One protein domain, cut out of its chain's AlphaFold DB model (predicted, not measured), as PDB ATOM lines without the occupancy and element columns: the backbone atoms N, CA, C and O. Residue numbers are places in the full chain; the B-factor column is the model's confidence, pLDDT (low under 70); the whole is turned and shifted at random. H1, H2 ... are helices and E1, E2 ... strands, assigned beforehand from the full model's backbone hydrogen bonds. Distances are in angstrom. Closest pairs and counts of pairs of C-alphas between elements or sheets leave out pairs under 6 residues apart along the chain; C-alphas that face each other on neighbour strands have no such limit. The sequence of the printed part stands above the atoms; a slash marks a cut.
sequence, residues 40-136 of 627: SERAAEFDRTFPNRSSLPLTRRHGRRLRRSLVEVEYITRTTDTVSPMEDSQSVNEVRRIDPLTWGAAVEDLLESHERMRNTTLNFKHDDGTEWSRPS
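This is residues 40 to 136 of the 627 residues of an uncharacterized protein of Haloplanus rubicundus (UniProt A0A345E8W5). Two arms make an open V: the long hairpin E2 and E3 is one, and H3 with the hairpin E4 and E5 beyond it is the other. H1 and H2 pack on the first part of H3, near the corner of the V. The printed part has 97 residues, with three named helices and five named strands in the order H1, H2, E1, E2, E3, H3, E4, E5; E2 with E3 and E4 with E5 form two antiparallel sheets, and the class is mixed. The whole is extended, with a radius of gyration of the C-alphas of 22.2 A, and flat, spanning 62 by 54 by 22 A.

E2, residues 71 to 79, and E3, residues 91 to 100, form an antiparallel hairpin at 157 degrees, with N 74 and O 97 within hydrogen-bond range at 2.9 A. H3, residues 103 to 118, is apart from E2. H1, residues 40 to 49, touches residues 104 to 111 of H3, opposite ways at a shallow tilt of 28 degrees; their closest C-alphas, of Ala 43 and Glu 108, are 5.3 A apart. H2, residues 51 to 54, touches residues 103 to 105 of H3, the closest C-alphas being those of Ser 54 and Gly 104, 4.2 A. E4, residues 120 to 125, and E5, residues 131 to 135, form an antiparallel hairpin at 159 degrees, with N 122 and O 134 at 2.8 A. In H1 and H3 every O i to N i+4 pair is within hydrogen-bond range; H2 is too short for one.

H1 begins at C-alpha 40 (91.896, 87.561, 123.432) and E5 ends at C-alpha 135 (98.259, 109.054, 127.445). E2 measures 25.5 A, E3 26.6 A, H3 22.6 A and E4 16.8 A. E1, residues 65 to 67, pairs with no named strand.

The farthest C-alphas, of Pro 85 and Thr 130, are 64.2 A apart. The printed part has no cut, and the link E2 to E3 is long. pLDDT is under 70 at residue 78 and residues 80 to 91.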
ATOM      1  N   SER A  40      92.327  88.881 123.906       94.94
ATOM      2  CA  SER A  40      91.896  87.561 123.432       94.94
ATOM      3  C   SER A  40      91.726  86.550 124.574       94.94
ATOM      4  O   SER A  40      90.726  85.834 124.613       94.94
ATOM      5  N   GLU A  41      92.641  86.525 125.550       95.81
ATOM      6  CA  GLU A  41      92.516  85.657 126.731       95.81
ATOM      7  C   GLU A  41      91.264  85.989 127.548       95.81
ATOM      8  O   GLU A  41      90.546  85.084 127.983       95.81
ATOM      9  N   ARG A  42      90.965  87.281 127.711       96.25
ATOM     10  CA  ARG A  42      89.776  87.755 128.431       96.25
ATOM     11  C   ARG A  42      88.473  87.496 127.678       96.25
ATOM     12  O   ARG A  42      87.504  87.036 128.284       96.25
ATOM     13  N   ALA A  43      88.449  87.702 126.363       95.88
ATOM     14  CA  ALA A  43      87.300  87.343 125.534       95.88
ATOM     15  C   ALA A  43      87.019  85.827 125.589       95.88
ATOM     16  O   ALA A  43      85.886  85.409 125.846       95.88
ATOM     17  N   ALA A  44      88.061  84.996 125.480       96.38
ATOM     18  CA  ALA A  44      87.944  83.544 125.606       96.38
ATOM     19  C   ALA A  44      87.493  83.104 127.013       96.38
ATOM     20  O   ALA A  44      86.761  82.120 127.165       96.38
ATOM     21  N   GLU A  45      87.899  83.824 128.063       95.88
ATOM     22  CA  GLU A  45      87.410  83.602 129.423       95.88
ATOM     23  C   GLU A  45      85.901  83.857 129.536       95.88
ATOM     24  O   GLU A  45      85.199  83.051 130.160       95.88
ATOM     25  N   PHE A  46      85.385  84.918 128.909       96.06
ATOM     26  CA  PHE A  46      83.949  85.195 128.860       96.06
ATOM     27  C   PHE A  46      83.170  84.084 128.150       96.06
ATOM     28  O   PHE A  46      82.194  83.580 128.711       96.06
ATOM     29  N   ASP A  47      83.634  83.638 126.984       95.81
ATOM     30  CA  ASP A  47      82.998  82.548 126.236       95.81
ATOM     31  C   ASP A  47      82.976  81.231 127.016       95.81
ATOM     32  O   ASP A  47      81.965  80.526 127.043       95.81
ATOM     33  N   ARG A  48      84.079  80.904 127.695       95.75
ATOM     34  CA  ARG A  48      84.192  79.682 128.503       95.75
ATOM     35  C   ARG A  48      83.321  79.733 129.756       95.75
ATOM     36  O   ARG A  48      82.744  78.715 130.136       95.75
ATOM     37  N   THR A  49      83.248  80.890 130.410       93.31
ATOM     38  CA  THR A  49      82.537  81.053 131.689       93.31
ATOM     39  C   THR A  49      81.034  81.236 131.473       93.31
ATOM     40  O   THR A  49      80.222  80.709 132.236       93.31
ATOM     41  N   PHE A  50      80.640  81.936 130.405       93.56
ATOM     42  CA  PHE A  50      79.252  82.293 130.118       93.56
ATOM     43  C   PHE A  50      78.839  82.021 128.657       93.56
ATOM     44  O   PHE A  50      78.305  82.919 128.003       93.56
ATOM     45  N   PRO A  51      78.950  80.777 128.148       94.06
ATOM     46  CA  PRO A  51      78.683  80.463 126.735       94.06
ATOM     47  C   PRO A  51      77.244  80.790 126.300       94.06
ATOM     48  O   PRO A  51      76.982  81.272 125.198       94.06
ATOM     49  N   ASN A  52      76.278  80.592 127.205       91.06
ATOM     50  CA  ASN A  52      74.867  80.907 126.960       91.06
ATOM     51  C   ASN A  52      74.580  82.417 126.914       91.06
ATOM     52  O   ASN A  52      73.495  82.816 126.501       91.06
ATOM     53  N   ARG A  53      75.504  83.255 127.404       94.12
ATOM     54  CA  ARG A  53      75.396  84.718 127.354       94.12
ATOM     55  C   ARG A  53      76.204  85.276 126.199       94.12
ATOM     56  O   ARG A  53      75.694  86.130 125.484       94.12
ATOM     57  N   SER A  54      77.416  84.771 125.994       96.00
ATOM     58  CA  SER A  54      78.296  85.259 124.940       96.00
ATOM     59  C   SER A  54      77.720  85.038 123.542       96.00
ATOM     60  O   SER A  54      77.876  85.893 122.676       96.00
ATOM     61  N   SER A  55      76.947  83.967 123.352       94.50
ATOM     62  CA  SER A  55      76.226  83.672 122.107       94.50
ATOM     63  C   SER A  55      74.954  84.501 121.874       94.50
ATOM     64  O   SER A  55      74.382  84.436 120.782       94.50
ATOM     65  N   LEU A  56      74.482  85.285 122.853       95.06
ATOM     66  CA  LEU A  56      73.287  86.115 122.672       95.06
ATOM     67  C   LEU A  56      73.567  87.260 121.697       95.06
ATOM     68  O   LEU A  56      74.626  87.878 121.796       95.06
ATOM     69  N   PRO A  57      72.620  87.615 120.810       95.12
ATOM     70  CA  PRO A  57      72.719  88.858 120.055       95.12
ATOM     71  C   PRO A  57      72.663  90.053 121.014       95.12
ATOM     72  O   PRO A  57      71.942  90.009 122.013       95.12
ATOM     73  N   LEU A  58      73.376  91.136 120.693       95.81
ATOM     74  CA  LEU A  58      73.418  92.338 121.531       95.81
ATOM     75  C   LEU A  58      72.033  92.911 121.819       95.81
ATOM     76  O   LEU A  58      71.743  93.277 122.957       95.81
ATOM     77  N   THR A  59      71.180  92.976 120.803       93.62
ATOM     78  CA  THR A  59      69.783  93.400 120.909       93.62
ATOM     79  C   THR A  59      68.906  92.407 120.180       93.62
ATOM     80  O   THR A  59      69.299  91.847 119.152       93.62
ATOM     81  N   ARG A  60      67.691  92.230 120.690       87.06
ATOM     82  CA  ARG A  60      66.592  91.629 119.967       87.06
ATOM     83  C   ARG A  60      65.588  92.647 119.426       87.06
ATOM     84  O   ARG A  60      64.569  92.224 118.890       87.06
ATOM     85  N   ARG A  61      65.842  93.953 119.475       83.50
ATOM     86  CA  ARG A  61      64.869  94.980 119.070       83.50
ATOM     87  C   ARG A  61      65.233  95.689 117.774       83.50
ATOM     88  O   ARG A  61      66.405  95.904 117.467       83.50
ATOM     89  N   HIS A  62      64.221  96.013 116.970       84.12
ATOM     90  CA  HIS A  62      64.421  96.866 115.794       84.12
ATOM     91  C   HIS A  62      64.659  98.323 116.228       84.12
ATOM     92  O   HIS A  62      64.163  98.756 117.263       84.12
ATOM     93  N   GLY A  63      65.453  99.080 115.466       84.69
ATOM     94  CA  GLY A  63      65.707 100.501 115.721       84.69
ATOM     95  C   GLY A  63      66.702 100.775 116.851       84.69
ATOM     96  O   GLY A  63      67.124 101.918 117.026       84.69
ATOM     97  N   ARG A  64      67.136  99.748 117.595       89.06
ATOM     98  CA  ARG A  64      68.149  99.911 118.640       89.06
ATOM     99  C   ARG A  64      69.462 100.391 118.019       89.06
ATOM    100  O   ARG A  64      69.947  99.815 117.047       89.06
ATOM    101  N   ARG A  65      70.021 101.459 118.589       93.75
ATOM    102  CA  ARG A  65      71.287 102.057 118.155       93.75
ATOM    103  C   ARG A  65      72.458 101.307 118.772       93.75
ATOM    104  O   ARG A  65      72.532 101.199 119.995       93.75
ATOM    105  N   LEU A  66      73.369 100.840 117.929       95.25
ATOM    106  CA  LEU A  66      74.616 100.187 118.320       95.25
ATOM    107  C   LEU A  66      75.792 100.850 117.603       95.25
ATOM    108  O   LEU A  66      75.609 101.516 116.582       95.25
ATOM    109  N   ARG A  67      77.004 100.671 118.128       94.38
ATOM    110  CA  ARG A  67      78.232 101.053 117.424       94.38
ATOM    111  C   ARG A  67      78.316 100.358 116.072       94.38
ATOM    112  O   ARG A  67      77.985  99.178 115.956       94.38
ATOM    113  N   ARG A  68      78.828 101.072 115.069       93.19
ATOM    114  CA  ARG A  68      79.000 100.543 113.711       93.19
ATOM    115  C   ARG A  68      79.862  99.278 113.661       93.19
ATOM    116  O   ARG A  68      79.563  98.413 112.841       93.19
ATOM    117  N   SER A  69      80.874  99.151 114.525       93.12
ATOM    118  CA  SER A  69      81.730  97.955 114.621       93.12
ATOM    119  C   SER A  69      80.991  96.708 115.115       93.12
ATOM    120  O   SER A  69      81.446  95.597 114.879       93.12
ATOM    121  N   LEU A  70      79.823  96.873 115.743       96.25
ATOM    122  CA  LEU A  70      79.067  95.799 116.390       96.25
ATOM    123  C   LEU A  70      77.811  95.385 115.625       96.25
ATOM    124  O   LEU A  70      76.886  94.793 116.194       96.25
ATOM    125  N   VAL A  71      77.777  95.701 114.333       93.44
ATOM    126  CA  VAL A  71      76.714  95.278 113.429       93.44
ATOM    127  C   VAL A  71      77.264  94.784 112.094       93.44
ATOM    128  O   VAL A  71      78.236  95.316 111.551       93.44
ATOM    129  N   GLU A  72      76.569  93.814 111.516       90.12
ATOM    130  CA  GLU A  72      76.758  93.369 110.141       90.12
ATOM    131  C   GLU A  72      75.748  94.077 109.239       90.12
ATOM    132  O   GLU A  72      74.546  94.061 109.505       90.12
ATOM    133  N   VAL A  73      76.230  94.711 108.167       88.12
ATOM    134  CA  VAL A  73      75.383  95.442 107.215       88.12
ATOM    135  C   VAL A  73      75.325  94.677 105.903       88.12
ATOM    136  O   VAL A  73      76.341  94.480 105.241       88.12
ATOM    137  N   GLU A  74      74.121  94.277 105.512       83.06
ATOM    138  CA  GLU A  74      73.839  93.630 104.237       83.06
ATOM    139  C   GLU A  74      73.277  94.667 103.256       83.06
ATOM    140  O   GLU A  74      72.266  95.316 103.540       83.06
ATOM    141  N   TYR A  75      73.909  94.804 102.089       82.62
ATOM    142  CA  TYR A  75      73.472  95.695 101.012       82.62
ATOM    143  C   TYR A  75      72.820  94.901  99.876       82.62
ATOM    144  O   TYR A  75      73.230  93.779  99.578       82.62
ATOM    145  N   ILE A  76      71.838  95.502  99.204       78.12
ATOM    146  CA  ILE A  76      71.342  95.050  97.901       78.12
ATOM    147  C   ILE A  76      71.637  96.140  96.880       78.12
ATOM    148  O   ILE A  76      71.336  97.311  97.098       78.12
ATOM    149  N   THR A  77      72.177  95.749  95.732       77.62
ATOM    150  CA  THR A  77      72.314  96.643  94.586       77.62
ATOM    151  C   THR A  77      70.994  96.689  93.824       77.62
ATOM    152  O   THR A  77      70.535  95.668  93.305       77.62
ATOM    153  N   ARG A  78      70.380  97.870  93.746       68.00
ATOM    154  CA  ARG A  78      69.209  98.120  92.906       68.00
ATOM    155  C   ARG A  78      69.640  98.931  91.694       68.00
ATOM    156  O   ARG A  78      70.154 100.038  91.829       68.00
ATOM    157  N   THR A  79      69.418  98.371  90.516       70.00
ATOM    158  CA  THR A  79      69.600  99.080  89.252       70.00
ATOM    159  C   THR A  79      68.300  99.799  88.919       70.00
ATOM    160  O   THR A  79      67.239  99.172  88.911       70.00
ATOM    161  N   THR A  80      68.350 101.113  88.711       66.50
ATOM    162  CA  THR A  80      67.185 101.871  88.244       66.50
ATOM    163  C   THR A  80      67.066 101.742  86.732       66.50
ATOM    164  O   THR A  80      68.028 102.033  86.018       66.50
ATOM    165  N   ASP A  81      65.889 101.342  86.252       54.59
ATOM    166  CA  ASP A  81      65.581 101.347  84.824       54.59
ATOM    167  C   ASP A  81      65.484 102.797  84.334       54.59
ATOM    168  O   ASP A  81      64.762 103.617  84.912       54.59
ATOM    169  N   THR A  82      66.227 103.130  83.282       52.56
ATOM    170  CA  THR A  82      66.190 104.462  82.682       52.56
ATOM    171  C   THR A  82      64.974 104.604  81.774       52.56
ATOM    172  O   THR A  82      64.604 103.698  81.027       52.56
ATOM    173  N   VAL A  83      64.314 105.764  81.841       56.19
ATOM    174  CA  VAL A  83      63.100 106.053  81.052       56.19
ATOM    175  C   VAL A  83      63.451 106.308  79.576       56.19
ATOM    176  O   VAL A  83      62.586 106.232  78.704       56.19
ATOM    177  N   SER A  84      64.727 106.578  79.277       53.19
ATOM    178  CA  SER A  84      65.231 106.875  77.938       53.19
ATOM    179  C   SER A  84      66.421 105.978  77.569       53.19
ATOM    180  O   SER A  84      67.341 105.834  78.372       53.19
ATOM    181  N   PRO A  85      66.484 105.442  76.335       57.56
ATOM    182  CA  PRO A  85      67.572 104.570  75.874       57.56
ATOM    183  C   PRO A  85      68.943 105.262  75.730       57.56
ATOM    184  O   PRO A  85      69.896 104.622  75.296       57.56
ATOM    185  N   MET A  86      69.047 106.559  76.047       56.59
ATOM    186  CA  MET A  86      70.301 107.327  76.057       56.59
ATOM    187  C   MET A  86      70.884 107.553  77.462       56.59
ATOM    188  O   MET A  86      71.950 108.153  77.565       56.59
ATOM    189  N   GLU A  87      70.206 107.120  78.527       55.00
ATOM    190  CA  GLU A  87      70.701 107.255  79.901       55.00
ATOM    191  C   GLU A  87      71.230 105.913  80.420       55.00
ATOM    192  O   GLU A  87      70.565 104.879  80.294       55.00
ATOM    193  N   ASP A  88      72.417 105.945  81.028       58.28
ATOM    194  CA  ASP A  88      73.023 104.781  81.670       58.28
ATOM    195  C   ASP A  88      72.277 104.435  82.963       58.28
ATOM    196  O   ASP A  88      71.988 105.297  83.797       58.28
ATOM    197  N   SER A  89      71.984 103.147  83.153       59.72
ATOM    198  CA  SER A  89      71.372 102.657  84.383       59.72
ATOM    199  C   SER A  89      72.286 102.929  85.578       59.72
ATOM    200  O   SER A  89      73.425 102.456  85.604       59.72
ATOM    201  N   GLN A  90      71.788 103.643  86.587       63.94
ATOM    202  CA  GLN A  90      72.511 103.833  87.841       63.94
ATOM    203  C   GLN A  90      72.233 102.667  88.794       63.94
ATOM    204  O   GLN A  90      71.090 102.243  88.978       63.94
ATOM    205  N   SER A  91      73.293 102.135  89.399       64.12
ATOM    206  CA  SER A  91      73.203 101.165  90.484       64.12
ATOM    207  C   SER A  91      73.361 101.879  91.824       64.12
ATOM    208  O   SER A  91      74.381 102.508  92.100       64.12
ATOM    209  N   VAL A  92      72.342 101.776  92.673       72.75
ATOM    210  CA  VAL A  92      72.376 102.292  94.045       72.75
ATOM    211  C   VAL A  92      72.447 101.104  94.999       72.75
ATOM    212  O   VAL A  92      71.659 100.164  94.892       72.75
ATOM    213  N   ASN A  93      73.404 101.127  95.928       74.50
ATOM    214  CA  ASN A  93      73.469 100.153  97.014       74.50
ATOM    215  C   ASN A  93      72.538 100.606  98.138       74.50
ATOM    216  O   ASN A  93      72.791 101.607  98.802       74.50
ATOM    217  N   GLU A  94      71.462  99.861  98.348       75.00
ATOM    218  CA  GLU A  94      70.502 100.103  99.416       75.00
ATOM    219  C   GLU A  94      70.779  99.145 100.579       75.00
ATOM    220  O   GLU A  94      71.000  97.946 100.385       75.00
ATOM    221  N   VAL A  95      70.775  99.660 101.810       77.94
ATOM    222  CA  VAL A  95      70.908  98.822 103.006       77.94
ATOM    223  C   VAL A  95      69.671  97.939 103.128       77.94
ATOM    224  O   VAL A  95      68.568  98.441 103.316       77.94
ATOM    225  N   ARG A  96      69.843  96.621 103.084       75.56
ATOM    226  CA  ARG A  96      68.755  95.654 103.268       75.56
ATOM    227  C   ARG A  96      68.500  95.366 104.740       75.56
ATOM    228  O   ARG A  96      67.354  95.311 105.178       75.56
ATOM    229  N   ARG A  97      69.575  95.094 105.478       79.56
ATOM    230  CA  ARG A  97      69.517  94.573 106.843       79.56
ATOM    231  C   ARG A  97      70.757  94.999 107.610       79.56
ATOM    232  O   ARG A  97      71.842  95.073 107.041       79.56
ATOM    233  N   ILE A  98      70.568  95.295 108.888       85.62
ATOM    234  CA  ILE A  98      71.644  95.593 109.828       85.62
ATOM    235  C   ILE A  98      71.417  94.688 111.031       85.62
ATOM    236  O   ILE A  98      70.491  94.938 111.805       85.62
ATOM    237  N   ASP A  99      72.223  93.637 111.147       87.31
ATOM    238  CA  ASP A  99      72.117  92.640 112.209       87.31
ATOM    239  C   ASP A  99      73.108  92.942 113.339       87.31
ATOM    240  O   ASP A  99      74.259  93.283 113.071       87.31
ATOM    241  N   PRO A 100      72.699  92.806 114.610       93.31
ATOM    242  CA  PRO A 100      73.613  92.946 115.731       93.31
ATOM    243  C   PRO A 100      74.557  91.746 115.829       93.31
ATOM    244  O   PRO A 100      74.136  90.598 115.655       93.31
ATOM    245  N   LEU A 101      75.808  92.012 116.205       95.44
ATOM    246  CA  LEU A 101      76.738  90.968 116.629       95.44
ATOM    247  C   LEU A 101      76.345  90.374 117.992       95.44
ATOM    248  O   LEU A 101      75.390  90.807 118.652       95.44
ATOM    249  N   THR A 102      77.078  89.343 118.405       97.25
ATOM    250  CA  THR A 102      76.880  88.683 119.695       97.25
ATOM    251  C   THR A 102      77.481  89.486 120.848       97.25
ATOM    252  O   THR A 102      78.298  90.388 120.658       97.25
ATOM    253  N   TRP A 103      77.091  89.149 122.075       97.88
ATOM    254  CA  TRP A 103      77.671  89.745 123.274       97.88
ATOM    255  C   TRP A 103      79.166  89.417 123.394       97.88
ATOM    256  O   TRP A 103      79.942  90.294 123.757       97.88
ATOM    257  N   GLY A 104      79.588  88.201 123.025       97.56
ATOM    258  CA  GLY A 104      81.005  87.817 122.980       97.56
ATOM    259  C   GLY A 104      81.825  88.715 122.054       97.56
ATOM    260  O   GLY A 104      82.821  89.286 122.487       97.56
ATOM    261  N   ALA A 105      81.333  88.959 120.834       97.44
ATOM    262  CA  ALA A 105      81.981  89.869 119.887       97.44
ATOM    263  C   ALA A 105      82.074  91.312 120.419       97.44
ATOM    264  O   ALA A 105      83.040  92.018 120.158       97.44
ATOM    265  N   ALA A 106      81.089  91.756 121.206       97.88
ATOM    266  CA  ALA A 106      81.142  93.070 121.842       97.88
ATOM    267  C   ALA A 106      82.161  93.161 122.981       97.88
ATOM    268  O   ALA A 106      82.714  94.237 123.213       97.88
ATOM    269  N   VAL A 107      82.384  92.062 123.707       98.12
ATOM    270  CA  VAL A 107      83.447  91.977 124.715       98.12
ATOM    271  C   VAL A 107      84.805  92.058 124.032       98.12
ATOM    272  O   VAL A 107      85.622  92.876 124.440       98.12
ATOM    273  N   GLU A 108      85.016  91.296 122.962       97.56
ATOM    274  CA  GLU A 108      86.244  91.348 122.164       97.56
ATOM    275  C   GLU A 108      86.517  92.766 121.622       97.56
ATOM    276  O   GLU A 108      87.551  93.346 121.948       97.56
ATOM    277  N   ASP A 109      85.551  93.385 120.928       97.00
ATOM    278  CA  ASP A 109      85.678  94.752 120.383       97.00
ATOM    279  C   ASP A 109      85.968  95.802 121.471       97.00
ATOM    280  O   ASP A 109      86.794  96.695 121.272       97.00
ATOM    281  N   LEU A 110      85.332  95.698 122.648       96.88
ATOM    282  CA  LEU A 110      85.633  96.583 123.777       96.88
ATOM    283  C   LEU A 110      87.080  96.409 124.249       96.88
ATOM    284  O   LEU A 110      87.773  97.407 124.448       96.88
ATOM    285  N   LEU A 111      87.519  95.172 124.484       97.00
ATOM    286  CA  LEU A 111      88.839  94.902 125.053       97.00
ATOM    287  C   LEU A 111      89.950  95.285 124.067       97.00
ATOM    288  O   LEU A 111      90.921  95.923 124.467       97.00
ATOM    289  N   GLU A 112      89.770  95.007 122.776       94.88
ATOM    290  CA  GLU A 112      90.678  95.464 121.720       94.88
ATOM    291  C   GLU A 112      90.693  96.991 121.589       94.88
ATOM    292  O   GLU A 112      91.756  97.605 121.461       94.88
ATOM    293  N   SER A 113      89.521  97.633 121.646       92.81
ATOM    294  CA  SER A 113      89.427  99.094 121.633       92.81
ATOM    295  C   SER A 113      90.091  99.713 122.863       92.81
ATOM    296  O   SER A 113      90.659 100.802 122.754       92.81
ATOM    297  N   HIS A 114      90.003  99.064 124.025       93.25
ATOM    298  CA  HIS A 114      90.645  99.516 125.251       93.25
ATOM    299  C   HIS A 114      92.166  99.370 125.158       93.25
ATOM    300  O   HIS A 114      92.872 100.327 125.458       93.25
ATOM    301  N   GLU A 115      92.670  98.245 124.653       92.56
ATOM    302  CA  GLU A 115      94.108  98.033 124.462       92.56
ATOM    303  C   GLU A 115      94.710  99.031 123.465       92.56
ATOM    304  O   GLU A 115      95.733  99.656 123.733       92.56
ATOM    305  N   ARG A 116      94.017  99.288 122.350       90.31
ATOM    306  CA  ARG A 116      94.428 100.326 121.393       90.31
ATOM    307  C   ARG A 116      94.496 101.707 122.042       90.31
ATOM    308  O   ARG A 116      95.433 102.456 121.791       90.31
ATOM    309  N   MET A 117      93.516 102.033 122.885       90.19
ATOM    310  CA  MET A 117      93.475 103.291 123.632       90.19
ATOM    311  C   MET A 117      94.641 103.406 124.621       90.19
ATOM    312  O   MET A 117      95.230 104.477 124.718       90.19
ATOM    313  N   ARG A 118      95.023 102.315 125.300       89.56
ATOM    314  CA  ARG A 118      96.198 102.291 126.192       89.56
ATOM    315  C   ARG A 118      97.499 102.596 125.444       89.56
ATOM    316  O   ARG A 118      98.373 103.249 126.000       89.56
ATOM    317  N   ASN A 119      97.580 102.202 124.175       88.88
ATOM    318  CA  ASN A 119      98.700 102.499 123.276       88.88
ATOM    319  C   ASN A 119      98.497 103.789 122.458       88.88
ATOM    320  O   ASN A 119      99.105 103.951 121.397       88.88
ATOM    321  N   THR A 120      97.608 104.680 122.912       89.00
ATOM    322  CA  THR A 120      97.330 105.964 122.263       89.00
ATOM    323  C   THR A 120      97.845 107.127 123.110       89.00
ATOM    324  O   THR A 120      97.472 107.258 124.278       89.00
ATOM    325  N   THR A 121      98.622 108.025 122.505       91.06
ATOM    326  CA  THR A 121      99.094 109.279 123.111       91.06
ATOM    327  C   THR A 121      98.434 110.469 122.420       91.06
ATOM    328  O   THR A 121      98.340 110.527 121.196       91.06
ATOM    329  N   LEU A 122      97.949 111.422 123.213       89.81
ATOM    330  CA  LEU A 122      97.363 112.674 122.747       89.81
ATOM    331  C   LEU A 122      98.415 113.780 122.845       89.81
ATOM    332  O   LEU A 122      98.934 114.015 123.939       89.81
ATOM    333  N   ASN A 123      98.689 114.462 121.735       89.50
ATOM    334  CA  ASN A 123      99.676 115.535 121.658       89.50
ATOM    335  C   ASN A 123      98.973 116.885 121.517       89.50
ATOM    336  O   ASN A 123      98.154 117.093 120.619       89.50
ATOM    337  N   PHE A 124      99.293 117.800 122.422       89.69
ATOM    338  CA  PHE A 124      98.732 119.137 122.484       89.69
ATOM    339  C   PHE A 124      99.811 120.176 122.228       89.69
ATOM    340  O   PHE A 124     100.962 120.018 122.642       89.69
ATOM    341  N   LYS A 125      99.403 121.272 121.601       87.69
ATOM    342  CA  LYS A 125     100.224 122.457 121.417       87.69
ATOM    343  C   LYS A 125      99.484 123.674 121.937       87.69
ATOM    344  O   LYS A 125      98.309 123.870 121.634       87.69
ATOM    345  N   HIS A 126     100.175 124.456 122.738       85.44
ATOM    346  CA  HIS A 126      99.711 125.731 123.240       85.44
ATOM    347  C   HIS A 126     100.023 126.845 122.233       85.44
ATOM    348  O   HIS A 126     100.934 126.715 121.406       85.44
ATOM    349  N   ASP A 127      99.284 127.948 122.308       81.69
ATOM    350  CA  ASP A 127      99.411 129.068 121.368       81.69
ATOM    351  C   ASP A 127     100.791 129.755 121.433       81.69
ATOM    352  O   ASP A 127     101.270 130.289 120.433       81.69
ATOM    353  N   ASP A 128     101.487 129.666 122.573       81.75
ATOM    354  CA  ASP A 128     102.879 130.125 122.732       81.75
ATOM    355  C   ASP A 128     103.931 129.171 122.125       81.75
ATOM    356  O   ASP A 128     105.132 129.456 122.149       81.75
ATOM    357  N   GLY A 129     103.492 128.043 121.560       81.50
ATOM    358  CA  GLY A 129     104.335 127.014 120.964       81.50
ATOM    359  C   GLY A 129     104.765 125.894 121.915       81.50
ATOM    360  O   GLY A 129     105.432 124.970 121.446       81.50
ATOM    361  N   THR A 130     104.387 125.933 123.196       87.81
ATOM    362  CA  THR A 130     104.672 124.858 124.162       87.81
ATOM    363  C   THR A 130     103.921 123.584 123.784       87.81
ATOM    364  O   THR A 130     102.747 123.622 123.427       87.81
ATOM    365  N   GLU A 131     104.589 122.437 123.873       89.62
ATOM    366  CA  GLU A 131     104.008 121.132 123.556       89.62
ATOM    367  C   GLU A 131     103.833 120.298 124.827       89.62
ATOM    368  O   GLU A 131     104.667 120.320 125.735       89.62
ATOM    369  N   TRP A 132     102.727 119.565 124.898       89.50
ATOM    370  CA  TRP A 132     102.402 118.684 126.010       89.50
ATOM    371  C   TRP A 132     101.722 117.429 125.491       89.50
ATOM    372  O   TRP A 132     100.743 117.501 124.754       89.50
ATOM    373  N   SER A 133     102.205 116.272 125.922       88.56
ATOM    374  CA  SER A 133     101.616 114.987 125.566       88.56
ATOM    375  C   SER A 133     101.082 114.294 126.804       88.56
ATOM    376  O   SER A 133     101.657 114.387 127.893       88.56
ATOM    377  N   ARG A 134      99.995 113.547 126.638       88.81
ATOM    378  CA  ARG A 134      99.489 112.664 127.689       88.81
ATOM    379  C   ARG A 134      98.929 111.374 127.097       88.81
ATOM    380  O   ARG A 134      98.365 111.416 126.002       88.81
ATOM    381  N   PRO A 135      98.988 110.253 127.829       87.25
ATOM    382  CA  PRO A 135      98.259 109.054 127.445       87.25
ATOM    383  C   PRO A 135      96.764 109.341 127.290       87.25
ATOM    384  O   PRO A 135      96.174 110.123 128.049       87.25
ATOM    385  N   SER A 136      96.141 108.705 126.305       87.88
ATOM    386  CA  SER A 136      94.689 108.682 126.207       87.88
ATOM    387  C   SER A 136      94.108 107.945 127.416       87.88
ATOM    388  O   SER A 136      94.679 106.988 127.929       87.88
TER     389      SER A 136